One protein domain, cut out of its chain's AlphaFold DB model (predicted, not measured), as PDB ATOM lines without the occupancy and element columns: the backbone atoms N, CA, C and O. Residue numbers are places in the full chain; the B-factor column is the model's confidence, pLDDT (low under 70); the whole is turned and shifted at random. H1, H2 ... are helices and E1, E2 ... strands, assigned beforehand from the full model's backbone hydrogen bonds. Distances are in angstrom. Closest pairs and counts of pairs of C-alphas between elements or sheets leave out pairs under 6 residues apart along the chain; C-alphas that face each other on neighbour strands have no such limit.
ATOM      1  N   GLU A  11      82.953 128.224 230.223       92.75
ATOM      2  CA  GLU A  11      81.662 128.128 230.917       92.75
ATOM      3  C   GLU A  11      81.313 126.686 231.272       92.75
ATOM      4  O   GLU A  11      80.791 126.441 232.361       92.75
ATOM      5  N   TRP A  12      81.597 125.731 230.377       93.31
ATOM      6  CA  TRP A  12      81.406 124.313 230.672       93.31
ATOM      7  C   TRP A  12      82.220 123.908 231.904       93.31
ATOM      8  O   TRP A  12      81.663 123.323 232.832       93.31
ATOM      9  N   LEU A  13      83.497 124.307 231.965       89.44
ATOM     10  CA  LEU A  13      84.377 124.008 233.096       89.44
ATOM     11  C   LEU A  13      83.865 124.626 234.405       89.44
ATOM     12  O   LEU A  13      83.795 123.931 235.417       89.44
ATOM     13  N   TYR A  14      83.450 125.896 234.398       89.75
ATOM     14  CA  TYR A  14      82.895 126.549 235.590       89.75
ATOM     15  C   TYR A  14      81.595 125.890 236.064       89.75
ATOM     16  O   TYR A  14      81.410 125.657 237.261       89.75
ATOM     17  N   LYS A  15      80.690 125.552 235.136       92.44
ATOM     18  CA  LYS A  15      79.438 124.849 235.455       92.44
ATOM     19  C   LYS A  15      79.712 123.452 236.002       92.44
ATOM     20  O   LYS A  15      79.049 123.042 236.953       92.44
ATOM     21  N   TYR A  16      80.689 122.748 235.435       91.94
ATOM     22  CA  TYR A  16      81.138 121.445 235.912       91.94
ATOM     23  C   TYR A  16      81.692 121.546 237.339       91.94
ATOM     24  O   TYR A  16      81.201 120.864 238.238       91.94
ATOM     25  N   GLN A  17      82.628 122.465 237.586       92.00
ATOM     26  CA  GLN A  17      83.190 122.706 238.917       92.00
ATOM     27  C   GLN A  17      82.105 123.057 239.942       92.00
ATOM     28  O   GLN A  17      82.074 122.474 241.024       92.00
ATOM     29  N   LYS A  18      81.156 123.937 239.591       91.69
ATOM     30  CA  LYS A  18      80.030 124.303 240.466       91.69
ATOM     31  C   LYS A  18      79.123 123.109 240.775       91.69
ATOM     32  O   LYS A  18      78.732 122.929 241.924       91.69
ATOM     33  N   ARG A  19      78.795 122.289 239.770       94.38
ATOM     34  CA  ARG A  19      77.942 121.099 239.924       94.38
ATOM     35  C   ARG A  19      78.568 120.066 240.854       94.38
ATOM     36  O   ARG A  19      77.876 119.521 241.701       94.38
ATOM     37  N   HIS A  20      79.870 119.838 240.712       92.56
ATOM     38  CA  HIS A  20      80.607 118.842 241.489       92.56
ATOM     39  C   HIS A  20      81.274 119.420 242.746       92.56
ATOM     40  O   HIS A  20      82.048 118.725 243.396       92.56
ATOM     41  N   GLN A  21      80.979 120.679 243.098       92.56
ATOM     42  CA  GLN A  21      81.565 121.381 244.246       92.56
ATOM     43  C   GLN A  21      83.104 121.336 244.253       92.56
ATOM     44  O   GLN A  21      83.722 121.216 245.305       92.56
ATOM     45  N   ILE A  22      83.737 121.436 243.086       92.00
ATOM     46  CA  ILE A  22      85.194 121.445 242.943       92.00
ATOM     47  C   ILE A  22      85.679 122.890 243.010       92.00
ATOM     48  O   ILE A  22      85.168 123.763 242.309       92.00
ATOM     49  N   VAL A  23      86.692 123.142 243.829       88.12
ATOM     50  CA  VAL A  23      87.324 124.453 243.970       88.12
ATOM     51  C   VAL A  23      88.819 124.360 243.714       88.12
ATOM     52  O   VAL A  23      89.458 123.338 243.969       88.12
ATOM     53  N   GLN A  24      89.387 125.455 243.220       85.88
ATOM     54  CA  GLN A  24      90.829 125.598 243.113       85.88
ATOM     55  C   GLN A  24      91.398 126.004 244.477       85.88
ATOM     56  O   GLN A  24      90.912 126.940 245.111       85.88
ATOM     57  N   ARG A  25      92.428 125.299 244.935       81.75
ATOM     58  CA  ARG A  25      93.123 125.569 246.197       81.75
ATOM     59  C   ARG A  25      94.594 125.844 245.915       81.75
ATOM     60  O   ARG A  25      95.173 125.212 245.034       81.75
ATOM     61  N   SER A  26      95.179 126.764 246.675       78.88
ATOM     62  CA  SER A  26      96.620 127.029 246.674       78.88
ATOM     63  C   SER A  26      97.208 126.505 247.989       78.88
ATOM     64  O   SER A  26      96.546 126.665 249.019       78.88
ATOM     65  N   PRO A  27      98.403 125.890 247.992       70.94
ATOM     66  CA  PRO A  27      99.088 125.519 249.224       70.94
ATOM     67  C   PRO A  27      99.292 126.757 250.105       70.94
ATOM     68  O   PRO A  27      99.835 127.756 249.640       70.94
ATOM     69  N   THR A  28      98.843 126.701 251.357       67.25
ATOM     70  CA  THR A  28      98.997 127.796 252.331       67.25
ATOM     71  C   THR A  28     100.201 127.602 253.245       67.25
ATOM     72  O   THR A  28     100.745 128.580 253.746       67.25
ATOM     73  N   HIS A  29     100.655 126.360 253.426       57.97
ATOM     74  CA  HIS A  29     101.802 126.031 254.262       57.97
ATOM     75  C   HIS A  29     102.779 125.138 253.504       57.97
ATOM     76  O   HIS A  29     102.487 123.988 253.190       57.97
ATOM     77  N   VAL A  30     103.970 125.670 253.243       59.84
ATOM     78  CA  VAL A  30     105.174 124.862 253.047       59.84
ATOM     79  C   VAL A  30     105.908 124.968 254.375       59.84
ATOM     80  O   VAL A  30     106.314 126.058 254.766       59.84
ATOM     81  N   GLY A  31     105.946 123.877 255.138       51.62
ATOM     82  CA  GLY A  31     106.449 123.896 256.506       51.62
ATOM     83  C   GLY A  31     107.891 124.390 256.577       51.62
ATOM     84  O   GLY A  31     108.801 123.682 256.162       51.62
ATOM     85  N   ARG A  32     108.078 125.591 257.127       54.31
ATOM     86  CA  ARG A  32     109.236 125.991 257.937       54.31
ATOM     87  C   ARG A  32     108.866 127.250 258.718       54.31
ATOM     88  O   ARG A  32     108.967 128.364 258.220       54.31
ATOM     89  N   LYS A  33     108.412 127.052 259.954       48.34
ATOM     90  CA  LYS A  33     108.610 128.028 261.024       48.34
ATOM     91  C   LYS A  33     109.634 127.400 261.954       48.34
ATOM     92  O   LYS A  33     109.275 126.559 262.768       48.34
ATOM     93  N   LEU A  34     110.901 127.748 261.770       61.09
ATOM     94  CA  LEU A  34     111.823 127.695 262.894       61.09
ATOM     95  C   LEU A  34     111.421 128.900 263.741       61.09
ATOM     96  O   LEU A  34     111.548 130.035 263.291       61.09
ATOM     97  N   VAL A  35     110.764 128.655 264.872       75.19
ATOM     98  CA  VAL A  35     110.566 129.717 265.859       75.19
ATOM     99  C   VAL A  35     111.944 129.924 266.466       75.19
ATOM    100  O   VAL A  35     112.459 128.994 267.078       75.19
ATOM    101  N   MET A  36     112.562 131.076 266.204       77.75
ATOM    102  CA  MET A  36     113.831 131.421 266.841       77.75
ATOM    103  C   MET A  36     113.598 131.478 268.345       77.75
ATOM    104  O   MET A  36     112.621 132.080 268.800       77.75
ATOM    105  N   THR A  37     114.442 130.787 269.100       87.88
ATOM    106  CA  THR A  37     114.440 130.881 270.557       87.88
ATOM    107  C   THR A  37     115.033 132.226 270.983       87.88
ATOM    108  O   THR A  37     115.700 132.893 270.195       87.88
ATOM    109  N   GLU A  38     114.802 132.647 272.228       89.00
ATOM    110  CA  GLU A  38     115.435 133.865 272.764       89.00
ATOM    111  C   GLU A  38     116.969 133.778 272.709       89.00
ATOM    112  O   GLU A  38     117.629 134.757 272.375       89.00
ATOM    113  N   GLU A  39     117.522 132.583 272.929       90.25
ATOM    114  CA  GLU A  39     118.959 132.318 272.823       90.25
ATOM    115  C   GLU A  39     119.476 132.480 271.382       90.25
ATOM    116  O   GLU A  39     120.571 133.004 271.173       90.25
ATOM    117  N   ASP A  40     118.697 132.068 270.373       89.31
ATOM    118  CA  ASP A  40     119.066 132.261 268.964       89.31
ATOM    119  C   ASP A  40     119.129 133.752 268.605       89.31
ATOM    120  O   ASP A  40     120.055 134.181 267.919       89.31
ATOM    121  N   ILE A  41     118.169 134.539 269.103       90.75
ATOM    122  CA  ILE A  41     118.111 135.992 268.890       90.75
ATOM    123  C   ILE A  41     119.308 136.675 269.558       90.75
ATOM    124  O   ILE A  41     119.934 137.554 268.965       90.75
ATOM    125  N   GLU A  42     119.650 136.268 270.782       94.44
ATOM    126  CA  GLU A  42     120.795 136.827 271.498       94.44
ATOM    127  C   GLU A  42     122.112 136.529 270.768       94.44
ATOM    128  O   GLU A  42     122.924 137.433 270.560       94.44
ATOM    129  N   LYS A  43     122.309 135.289 270.309       93.56
ATOM    130  CA  LYS A  43     123.504 134.902 269.544       93.56
ATOM    131  C   LYS A  43     123.605 135.633 268.210       93.56
ATOM    132  O   LYS A  43     124.703 136.029 267.823       93.56
ATOM    133  N   GLU A  44     122.485 135.827 267.517       91.75
ATOM    134  CA  GLU A  44     122.445 136.623 266.289       91.75
ATOM    135  C   GLU A  44     122.880 138.067 266.560       91.75
ATOM    136  O   GLU A  44     123.764 138.581 265.874       91.75
ATOM    137  N   ALA A  45     122.330 138.700 267.601       94.00
ATOM    138  CA  ALA A  45     122.689 140.065 267.972       94.00
ATOM    139  C   ALA A  45     124.175 140.195 268.351       94.00
ATOM    140  O   ALA A  45     124.847 141.115 267.885       94.00
ATOM    141  N   GLN A  46     124.707 139.255 269.140       96.25
ATOM    142  CA  GLN A  46     126.128 139.222 269.508       96.25
ATOM    143  C   GLN A  46     127.034 139.091 268.276       96.25
ATOM    144  O   GLN A  46     128.048 139.782 268.174       96.25
ATOM    145  N   PHE A  47     126.663 138.232 267.324       93.88
ATOM    146  CA  PHE A  47     127.413 138.059 266.083       93.88
ATOM    147  C   PHE A  47     127.401 139.327 265.224       93.88
ATOM    148  O   PHE A  47     128.457 139.767 264.771       93.88
ATOM    149  N   LEU A  48     126.229 139.936 265.021       93.38
ATOM    150  CA  LEU A  48     126.109 141.169 264.242       93.38
ATOM    151  C   LEU A  48     126.935 142.298 264.860       93.38
ATOM    152  O   LEU A  48     127.682 142.961 264.145       93.38
ATOM    153  N   HIS A  49     126.878 142.449 266.184       95.06
ATOM    154  CA  HIS A  49     127.664 143.454 266.892       95.06
ATOM    155  C   HIS A  49     129.174 143.238 266.718       95.06
ATOM    156  O   HIS A  49     129.902 144.170 266.388       95.06
ATOM    157  N   MET A  50     129.646 141.992 266.836       94.50
ATOM    158  CA  MET A  50     131.049 141.652 266.578       94.50
ATOM    159  C   MET A  50     131.480 142.035 265.152       94.50
ATOM    160  O   MET A  50     132.573 142.566 264.956       94.50
ATOM    161  N   VAL A  51     130.645 141.766 264.145       91.25
ATOM    162  CA  VAL A  51     130.950 142.121 262.749       91.25
ATOM    163  C   VAL A  51     131.002 143.641 262.567       91.25
ATOM    164  O   VAL A  51     131.915 144.136 261.901       91.25
ATOM    165  N   GLU A  52     130.073 144.379 263.181       90.81
ATOM    166  CA  GLU A  52     130.036 145.848 263.164       90.81
ATOM    167  C   GLU A  52     131.261 146.488 263.826       90.81
ATOM    168  O   GLU A  52     131.684 147.556 263.392       90.81
ATOM    169  N   GLU A  53     131.863 145.846 264.830       93.81
ATOM    170  CA  GLU A  53     133.091 146.327 265.473       93.81
ATOM    171  C   GLU A  53     134.359 145.967 264.683       93.81
ATOM    172  O   GLU A  53     135.237 146.807 264.466       93.81
ATOM    173  N   ILE A  54     134.473 144.715 264.227       92.94
ATOM    174  CA  ILE A  54     135.685 144.206 263.567       92.94
ATOM    175  C   ILE A  54     135.873 144.829 262.184       92.94
ATOM    176  O   ILE A  54     137.012 145.117 261.799       92.94
ATOM    177  N   ALA A  55     134.788 145.031 261.431       92.31
ATOM    178  CA  ALA A  55     134.851 145.566 260.075       92.31
ATOM    179  C   ALA A  55     135.547 146.941 259.992       92.31
ATOM    180  O   ALA A  55     136.530 147.042 259.254       92.31
ATOM    181  N   PRO A  56     135.135 147.979 260.749       90.81
ATOM    182  CA  PRO A  56     135.811 149.274 260.732       90.81
ATOM    183  C   PRO A  56     137.197 149.225 261.382       90.81
ATOM    184  O   PRO A  56     138.109 149.876 260.882       90.81
ATOM    185  N   LEU A  57     137.392 148.436 262.451       93.62
ATOM    186  CA  LEU A  57     138.693 148.327 263.127       93.62
ATOM    187  C   LEU A  57     139.799 147.830 262.186       93.62
ATOM    188  O   LEU A  57     140.952 148.236 262.307       93.62
ATOM    189  N   ASN A  58     139.443 146.951 261.249       93.44
ATOM    190  CA  ASN A  58     140.367 146.361 260.284       93.44
ATOM    191  C   ASN A  58     140.288 147.016 258.896       93.44
ATOM    192  O   ASN A  58     140.853 146.473 257.946       93.44
ATOM    193  N   ASP A  59     139.576 148.142 258.772       94.25
ATOM    194  CA  ASP A  59     139.354 148.859 257.511       94.25
ATOM    195  C   ASP A  59     138.866 147.920 256.386       94.25
ATOM    196  O   ASP A  59     139.337 147.939 255.246       94.25
ATOM    197  N   ILE A  60     137.954 147.003 256.739       92.62
ATOM    198  CA  ILE A  60     137.403 146.016 255.810       92.62
ATOM    199  C   ILE A  60     136.366 146.727 254.934       92.62
ATOM    200  O   ILE A  60     135.302 147.108 255.426       92.62
ATOM    201  N   PRO A  61     136.616 146.877 253.621       93.50
ATOM    202  CA  PRO A  61     135.648 147.503 252.739       93.50
ATOM    203  C   PRO A  61     134.401 146.613 252.576       93.50
ATOM    204  O   PRO A  61     134.525 145.382 252.565       93.50
ATOM    205  N   PRO A  62     133.210 147.194 252.337       92.44
ATOM    206  CA  PRO A  62     131.965 146.435 252.173       92.44
ATOM    207  C   PRO A  62     132.013 145.342 251.091       92.44
ATOM    208  O   PRO A  62     131.380 144.298 251.235       92.44
ATOM    209  N   CYS A  63     132.822 145.521 250.042       94.56
ATOM    210  CA  CYS A  63     133.025 144.528 248.980       94.56
ATOM    211  C   CYS A  63     133.699 143.223 249.454       94.56
ATOM    212  O   CYS A  63     133.681 142.220 248.740       94.56
ATOM    213  N   ARG A  64     134.306 143.222 250.651       93.25
ATOM    214  CA  ARG A  64     134.953 142.055 251.274       93.25
ATOM    215  C   ARG A  64     134.115 141.405 252.375       93.25
ATOM    216  O   ARG A  64     134.486 140.337 252.850       93.25
ATOM    217  N   LEU A  65     132.983 142.000 252.749       94.12
ATOM    218  CA  LEU A  65     131.999 141.386 253.640       94.12
ATOM    219  C   LEU A  65     131.026 140.570 252.791       94.12
ATOM    220  O   LEU A  65     130.084 141.117 252.220       94.12
ATOM    221  N   ILE A  66     131.291 139.271 252.656       95.38
ATOM    222  CA  ILE A  66     130.565 138.384 251.743       95.38
ATOM    223  C   ILE A  66     129.700 137.420 252.548       95.38
ATOM    224  O   ILE A  66     130.213 136.627 253.333       95.38
ATOM    225  N   ASN A  67     128.392 137.451 252.302       95.19
ATOM    226  CA  ASN A  67     127.481 136.398 252.725       95.19
ATOM    227  C   ASN A  67     127.428 135.317 251.639       95.19
ATOM    228  O   ASN A  67     127.252 135.649 250.465       95.19
ATOM    229  N   PHE A  68     127.559 134.046 252.017       96.12
ATOM    230  CA  PHE A  68     127.446 132.894 251.123       96.12
ATOM    231  C   PHE A  68     126.561 131.835 251.771       96.12
ATOM    232  O   PHE A  68     126.770 131.485 252.929       96.12
ATOM    233  N   ASP A  69     125.606 131.307 251.010       96.31
ATOM    234  CA  ASP A  69     124.759 130.205 251.459       96.31
ATOM    235  C   ASP A  69     124.432 129.246 250.307       96.31
ATOM    236  O   ASP A  69     124.392 129.625 249.128       96.31
ATOM    237  N   GLU A  70     124.180 127.990 250.665       95.69
ATOM    238  CA  GLU A  70     123.773 126.940 249.743       95.69
ATOM    239  C   GLU A  70     122.289 126.632 249.901       95.69
ATOM    240  O   GLU A  70     121.798 126.275 250.970       95.69
ATOM    241  N   THR A  71     121.559 126.669 248.788       92.31
ATOM    242  CA  THR A  71     120.140 126.328 248.782       92.31
ATOM    243  C   THR A  71     119.838 125.167 247.844       92.31
ATOM    244  O   THR A  71     120.359 125.062 246.731       92.31
ATOM    245  N   SER A  72     118.969 124.263 248.300       90.06
ATOM    246  CA  SER A  72     118.500 123.139 247.496       90.06
ATOM    247  C   SER A  72     117.347 123.578 246.601       90.06
ATOM    248  O   SER A  72     116.256 123.903 247.077       90.06
ATOM    249  N   VAL A  73     117.555 123.519 245.287       89.12
ATOM    250  CA  VAL A  73     116.544 123.866 244.288       89.12
ATOM    251  C   VAL A  73     115.983 122.593 243.670       89.12
ATOM    252  O   VAL A  73     116.717 121.698 243.251       89.12
ATOM    253  N   LYS A  74     114.652 122.492 243.616       85.69
ATOM    254  CA  LYS A  74     113.973 121.384 242.937       85.69
ATOM    255  C   LYS A  74     114.196 121.493 241.431       85.69
ATOM    256  O   LYS A  74     113.994 122.558 240.858       85.69
ATOM    257  N   LEU A  75     114.518 120.375 240.778       82.00
ATOM    258  CA  LEU A  75     114.628 120.329 239.314       82.00
ATOM    259  C   LEU A  75     113.286 120.634 238.631       82.00
ATOM    260  O   LEU A  75     113.245 121.162 237.524       82.00
ATOM    261  N   GLN A  76     112.186 120.314 239.310       78.31
ATOM    262  CA  GLN A  76     110.843 120.628 238.865       78.31
ATOM    263  C   GLN A  76     110.021 121.213 240.006       78.31
ATOM    264  O   GLN A  76     109.950 120.658 241.102       78.31
ATOM    265  N   ASN A  77     109.366 122.335 239.726       71.56
ATOM    266  CA  ASN A  77     108.486 122.972 240.689       71.56
ATOM    267  C   ASN A  77     107.183 122.182 240.831       71.56
ATOM    268  O   ASN A  77     106.554 121.812 239.839       71.56
ATOM    269  N   SER A  78     106.740 122.009 242.075       68.81
ATOM    270  CA  SER A  78     105.404 121.503 242.375       68.81
ATOM    271  C   SER A  78     104.342 122.476 241.858       68.81
ATOM    272  O   SER A  78     104.523 123.700 241.898       68.81
ATOM    273  N   TYR A  79     103.197 121.952 241.426       69.62
ATOM    274  CA  TYR A  79     102.079 122.788 240.995       69.62
ATOM    275  C   TYR A  79     101.592 123.677 242.143       69.62
ATOM    276  O   TYR A  79     101.337 123.219 243.254       69.62
ATOM    277  N   LYS A  80     101.429 124.974 241.861       72.00
ATOM    278  CA  LYS A  80     100.989 125.972 242.852       72.00
ATOM    279  C   LYS A  80      99.498 125.885 243.178       72.00
ATOM    280  O   LYS A  80      99.033 126.595 244.062       72.00
ATOM    281  N   LYS A  81      98.729 125.097 242.422       79.56
ATOM    282  CA  LYS A  81      97.278 124.991 242.565       79.56
ATOM    283  C   LYS A  81      96.826 123.559 242.313       79.56
ATOM    284  O   LYS A  81      97.334 122.911 241.404       79.56
ATOM    285  N   THR A  82      95.839 123.111 243.078       84.12
ATOM    286  CA  THR A  82      95.174 121.818 242.891       84.12
ATOM    287  C   THR A  82      93.658 121.997 242.858       84.12
ATOM    288  O   THR A  82      93.130 122.993 243.365       84.12
ATOM    289  N   LEU A  83      92.957 121.050 242.239       86.88
ATOM    290  CA  LEU A  83      91.501 120.964 242.282       86.88
ATOM    291  C   LEU A  83      91.103 120.032 243.423       86.88
ATOM    292  O   LEU A  83      91.633 118.932 243.544       86.88
ATOM    293  N   SER A  84      90.173 120.471 244.264       88.12
ATOM    294  CA  SER A  84      89.719 119.693 245.414       88.12
ATOM    295  C   SER A  84      88.235 119.926 245.681       88.12
ATOM    296  O   SER A  84      87.742 121.028 245.416       88.12
ATOM    297  N   PRO A  85      87.506 118.928 246.207       88.38
ATOM    298  CA  PRO A  85      86.149 119.139 246.679       88.38
ATOM    299  C   PRO A  85      86.071 120.236 247.753       88.38
ATOM    300  O   PRO A  85      86.950 120.413 248.602       88.38
ATOM    301  N   LYS A  86      84.986 121.002 247.726       87.94
ATOM    302  CA  LYS A  86      84.680 122.027 248.720       87.94
ATOM    303  C   LYS A  86      84.395 121.363 250.073       87.94
ATOM    304  O   LYS A  86      83.748 120.328 250.133       87.94
ATOM    305  N   GLY A  87      84.863 121.982 251.158       85.00
ATOM    306  CA  GLY A  87      84.664 121.487 252.530       85.00
ATOM    307  C   GLY A  87      85.748 120.533 253.042       85.00
ATOM    308  O   GLY A  87      85.771 120.236 254.230       85.00
ATOM    309  N   VAL A  88      86.684 120.108 252.191       84.81
ATOM    310  CA  VAL A  88      87.831 119.300 252.627       84.81
ATOM    311  C   VAL A  88      88.767 120.146 253.499       84.81
ATOM    312  O   VAL A  88      89.168 121.242 253.099       84.81
ATOM    313  N   LYS A  89      89.093 119.630 254.693       80.19
ATOM    314  CA  LYS A  89      89.938 120.295 255.700       80.19
ATOM    315  C   LYS A  89      91.406 120.362 255.275       80.19
ATOM    316  O   LYS A  89      92.039 121.398 255.440       80.19
ATOM    317  N   GLU A  90      91.923 119.275 254.710       77.69
ATOM    318  CA  GLU A  90      93.312 119.149 254.278       77.69
ATOM    319  C   GLU A  90      93.370 118.573 252.864       77.69
ATOM    320  O   GLU A  90      92.723 117.574 252.558       77.69
ATOM    321  N   VAL A  91      94.112 119.239 251.980       75.06
ATOM    322  CA  VAL A  91      94.182 118.883 250.564       75.06
ATOM    323  C   VAL A  91      95.608 118.494 250.220       75.06
ATOM    324  O   VAL A  91      96.491 119.349 250.151       75.06
ATOM    325  N   THR A  92      95.816 117.213 249.936       70.31
ATOM    326  CA  THR A  92      97.091 116.719 249.424       70.31
ATOM    327  C   THR A  92      97.274 117.181 247.981       70.31
ATOM    328  O   THR A  92      96.474 116.855 247.100       70.31
ATOM    329  N   VAL A  93      98.330 117.948 247.717       70.31
ATOM    330  CA  VAL A  93      98.742 118.255 246.344       70.31
ATOM    331  C   VAL A  93      99.587 117.094 245.843       70.31
ATOM    332  O   VAL A  93     100.690 116.871 246.335       70.31
ATOM    333  N   ILE A  94      99.057 116.344 244.877       67.06
ATOM    334  CA  ILE A  94      99.829 115.313 244.186       67.06
ATOM    335  C   ILE A  94     100.836 116.038 243.297       67.06
ATOM    336  O   ILE A  94     100.456 116.729 242.353       67.06
ATOM    337  N   ASP A  95     102.116 115.905 243.625       66.00
ATOM    338  CA  ASP A  95     103.203 116.298 242.740       66.00
ATOM    339  C   ASP A  95     103.368 115.181 241.697       66.00
ATOM    340  O   ASP A  95     103.799 114.082 242.061       66.00
ATOM    341  N   PRO A  96     102.973 115.389 240.426       59.41
ATOM    342  CA  PRO A  96     102.991 114.315 239.437       59.41
ATOM    343  C   PRO A  96     104.413 113.834 239.139       59.41
ATOM    344  O   PRO A  96     104.578 112.711 238.674       59.41
ATOM    345  N   ASN A  97     105.437 114.628 239.475       55.28
ATOM    346  CA  ASN A  97     106.831 114.268 239.274       55.28
ATOM    347  C   ASN A  97     107.533 114.099 240.622       55.28
ATOM    348  O   ASN A  97     108.471 114.819 240.954       55.28
ATOM    349  N   ALA A  98     107.111 113.059 241.353       54.56
ATOM    350  CA  ALA A  98     107.626 112.590 242.647       54.56
ATOM    351  C   ALA A  98     109.153 112.351 242.725       54.56
ATOM    352  O   ALA A  98     109.668 111.917 243.760       54.56
ATOM    353  N   SER A  99     109.909 112.621 241.654       60.59
ATOM    354  CA  SER A  99     111.357 112.654 241.722       60.59
ATOM    355  C   SER A  99     111.777 113.798 242.645       60.59
ATOM    356  O   SER A  99     111.715 114.970 242.280       60.59
ATOM    357  N   LYS A 100     112.257 113.448 243.840       68.62
ATOM    358  CA  LYS A 100     112.960 114.341 244.775       68.62
ATOM    359  C   LYS A 100     114.340 114.715 244.217       68.62
ATOM    360  O   LYS A 100     115.351 114.586 244.899       68.62
ATOM    361  N   LYS A 101     114.413 115.069 242.933       80.94
ATOM    362  CA  LYS A 101     115.643 115.503 242.283       80.94
ATOM    363  C   LYS A 101     115.822 116.978 242.580       80.94
ATOM    364  O   LYS A 101     114.982 117.806 242.227       80.94
ATOM    365  N   HIS A 102     116.933 117.270 243.223       86.38
ATOM    366  CA  HIS A 102     117.365 118.613 243.529       86.38
ATOM    367  C   HIS A 102     118.766 118.819 242.968       86.38
ATOM    368  O   HIS A 102     119.510 117.858 242.754       86.38
ATOM    369  N   PHE A 103     119.107 120.074 242.743       90.69
ATOM    370  CA  PHE A 103     120.479 120.524 242.586       90.69
ATOM    371  C   PHE A 103     120.766 121.563 243.668       90.69
ATOM    372  O   PHE A 103     119.841 122.181 244.206       90.69
ATOM    373  N   THR A 104     122.035 121.717 244.019       94.12
ATOM    374  CA  THR A 104     122.463 122.715 244.999       94.12
ATOM    375  C   THR A 104     122.892 123.965 244.254       94.12
ATOM    376  O   THR A 104     123.594 123.878 243.245       94.12
ATOM    377  N   VAL A 105     122.450 125.122 244.733       96.12
ATOM    378  CA  VAL A 105     122.907 126.419 244.240       96.12
ATOM    379  C   VAL A 105     123.608 127.135 245.381       96.12
ATOM    380  O   VAL A 105     122.973 127.428 246.390       96.12
ATOM    381  N   GLY A 106     124.895 127.413 245.207       97.38
ATOM    382  CA  GLY A 106     125.642 128.338 246.052       97.38
ATOM    383  C   GLY A 106     125.439 129.763 245.549       97.38
ATOM    384  O   GLY A 106     125.651 130.043 244.363       97.38
ATOM    385  N   LEU A 107     125.010 130.654 246.439       97.38
ATOM    386  CA  LEU A 107     124.810 132.072 246.162       97.38
ATOM    387  C   LEU A 107     125.676 132.890 247.114       97.38
ATOM    388  O   LEU A 107     125.692 132.620 248.310       97.38
ATOM    389  N   ALA A 108     126.357 133.907 246.584       97.75
ATOM    390  CA  ALA A 108     127.095 134.871 247.388       97.75
ATOM    391  C   ALA A 108     126.724 136.309 247.031       97.75
ATOM    392  O   ALA A 108     126.535 136.652 245.858       97.75
ATOM    393  N   THR A 109     126.681 137.161 248.052       97.62
ATOM    394  CA  THR A 109     126.477 138.605 247.921       97.62
ATOM    395  C   THR A 109     127.408 139.352 248.864       97.62
ATOM    396  O   THR A 109     127.507 138.984 250.034       97.62
ATOM    397  N   ALA A 110     128.055 140.407 248.380       96.94
ATOM    398  CA  ALA A 110     128.825 141.314 249.224       96.94
ATOM    399  C   ALA A 110     127.938 142.425 249.818       96.94
ATOM    400  O   ALA A 110     126.849 142.702 249.307       96.94
ATOM    401  N   ALA A 111     128.407 143.069 250.888       94.62
ATOM    402  CA  ALA A 111     127.673 144.127 251.587       94.62
ATOM    403  C   ALA A 111     127.502 145.416 250.758       94.62
ATOM    404  O   ALA A 111     126.601 146.204 251.030       94.62
ATOM    405  N   ASP A 112     128.310 145.616 249.715       95.88
ATOM    406  CA  ASP A 112     128.120 146.682 248.717       95.88
ATOM    407  C   ASP A 112     127.005 146.378 247.693       95.88
ATOM    408  O   ASP A 112     126.721 147.187 246.809       95.88
ATOM    409  N   GLY A 113     126.365 145.210 247.799       95.62
ATOM    410  CA  GLY A 113     125.314 144.750 246.899       95.62
ATOM    411  C   GLY A 113     125.819 143.985 245.675       95.62
ATOM    412  O   GLY A 113     124.993 143.554 244.861       95.62
ATOM    413  N   TYR A 114     127.133 143.771 245.526       97.25
ATOM    414  CA  TYR A 114     127.669 142.943 244.450       97.25
ATOM    415  C   TYR A 114     127.195 141.492 244.589       97.25
ATOM    416  O   TYR A 114     127.229 140.895 245.667       97.25
ATOM    417  N   LYS A 115     126.752 140.902 243.473       97.62
ATOM    418  CA  LYS A 115     126.265 139.518 243.405       97.62
ATOM    419  C   LYS A 115     127.284 138.669 242.666       97.62
ATOM    420  O   LYS A 115     127.567 138.921 241.496       97.62
ATOM    421  N   PHE A 116     127.804 137.651 243.336       96.94
ATOM    422  CA  PHE A 116     128.750 136.727 242.726       96.94
ATOM    423  C   PHE A 116     128.026 135.773 241.762       96.94
ATOM    424  O   PHE A 116     126.828 135.516 241.931       96.94
ATOM    425  N   PRO A 117     128.724 135.228 240.748       97.88
ATOM    426  CA  PRO A 117     128.164 134.191 239.894       97.88
ATOM    427  C   PRO A 117     127.653 133.007 240.721       97.88
ATOM    428  O   PRO A 117     128.346 132.516 241.611       97.88
ATOM    429  N   ALA A 118     126.443 132.540 240.414       97.00
ATOM    430  CA  ALA A 118     125.875 131.377 241.081       97.00
ATOM    431  C   ALA A 118     126.663 130.111 240.724       97.00
ATOM    432  O   ALA A 118     126.949 129.855 239.551       97.00
ATOM    433  N   VAL A 119     126.955 129.287 241.731       96.81
ATOM    434  CA  VAL A 119     127.560 127.965 241.540       96.81
ATOM    435  C   VAL A 119     126.450 126.927 241.566       96.81
ATOM    436  O   VAL A 119     125.749 126.789 242.562       96.81
ATOM    437  N   VAL A 120     126.275 126.198 240.465       95.94
ATOM    438  CA  VAL A 120     125.232 125.173 240.333       95.94
ATOM    439  C   VAL A 120     125.873 123.793 240.366       95.94
ATOM    440  O   VAL A 120     126.613 123.422 239.456       95.94
ATOM    441  N   VAL A 121     125.566 123.015 241.403       94.31
ATOM    442  CA  VAL A 121     126.102 121.668 241.612       94.31
ATOM    443  C   VAL A 121     125.001 120.637 241.391       94.31
ATOM    444  O   VAL A 121     124.022 120.555 242.138       94.31
ATOM    445  N   PHE A 122     125.173 119.813 240.358       90.94
ATOM    446  CA  PHE A 122     124.321 118.655 240.107       90.94
ATOM    447  C   PHE A 122     124.899 117.421 240.798       90.94
ATOM    448  O   PHE A 122     126.086 117.127 240.670       90.94
ATOM    449  N   LYS A 123     124.049 116.647 241.484       82.88
ATOM    450  CA  LYS A 123     124.458 115.338 242.000       82.88
ATOM    451  C   LYS A 123     124.705 114.392 240.817       82.88
ATOM    452  O   LYS A 123     123.781 114.115 240.046       82.88
TER     453      LYS A 123
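AT A GLANCE: This is residues 11 to 123 of the 131 residues of the protein "HTH CENPB-type domain-containing protein" of Ramazzottius varieornatus (UniProt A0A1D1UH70). What is the main picture? An open, stretched-out frame: a three-stranded sheet of E2, E4 and E5 lies toward one end, and a two-stranded sheet of E1 and E3 with short helix H1 lies at the other. Long helix H2 is off the larger sheet, and residues 29 to 50 stand free. What are its make-up and size? The 113 printed residues, of mixed class, run H1 E1 H2 E2 E3 E4 E5, with both sheets antiparallel and the larger ordered E2, E4, E5. The whole is extended, with a radius of gyration of the C-alphas of 22.7 A and spans of 70 by 36 by 27 A.

HOW THE PARTS SIT: How is the larger sheet paired? E2, residues 66 to 74, is antiparallel to E4, residues 102 to 110, at 159 degrees, with N 69 and O 107 3.0 A apart. E4 and E5, residues 119 to 122, form a hairpin at 169 degrees, with N 106 and O 119 2.8 A apart. What lies beyond it? H2, residues 38 to 57, is not on this sheet. E1, residues 22 to 25, and E3, residues 82 to 85, are antiparallel at 138 degrees, with N 23 and O 84 2.8 A apart. H1, residues 11 to 19, comes closest to E1 at the C-alphas of Gln 17 and Val 23, 6.8 A apart. Are the helix backbones within hydrogen-bond range? Every O i to N i+4 pair is in H1, and 15 of 16 are in H2.

IN THESE COORDINATES: Where do the elements begin and end? H1 begins at C-alpha 11, (81.662, 128.128, 230.917), and E5 ends at C-alpha 122, (124.321, 118.655, 240.107). Which are longest? H2 measures 29.0 A, E4 26.1 A and E2 25.3 A.

THE WHOLE: How far does it reach? The C-alphas farthest apart, of Arg 19 and Leu 57, are 70.5 A apart. Which links are long, and where is confidence low? E1 to H2 and E3 to E4 are long links, and the printed part has no cut. Residues 28 to 34, 78 to 79 and 94 to 100 have pLDDT under 70.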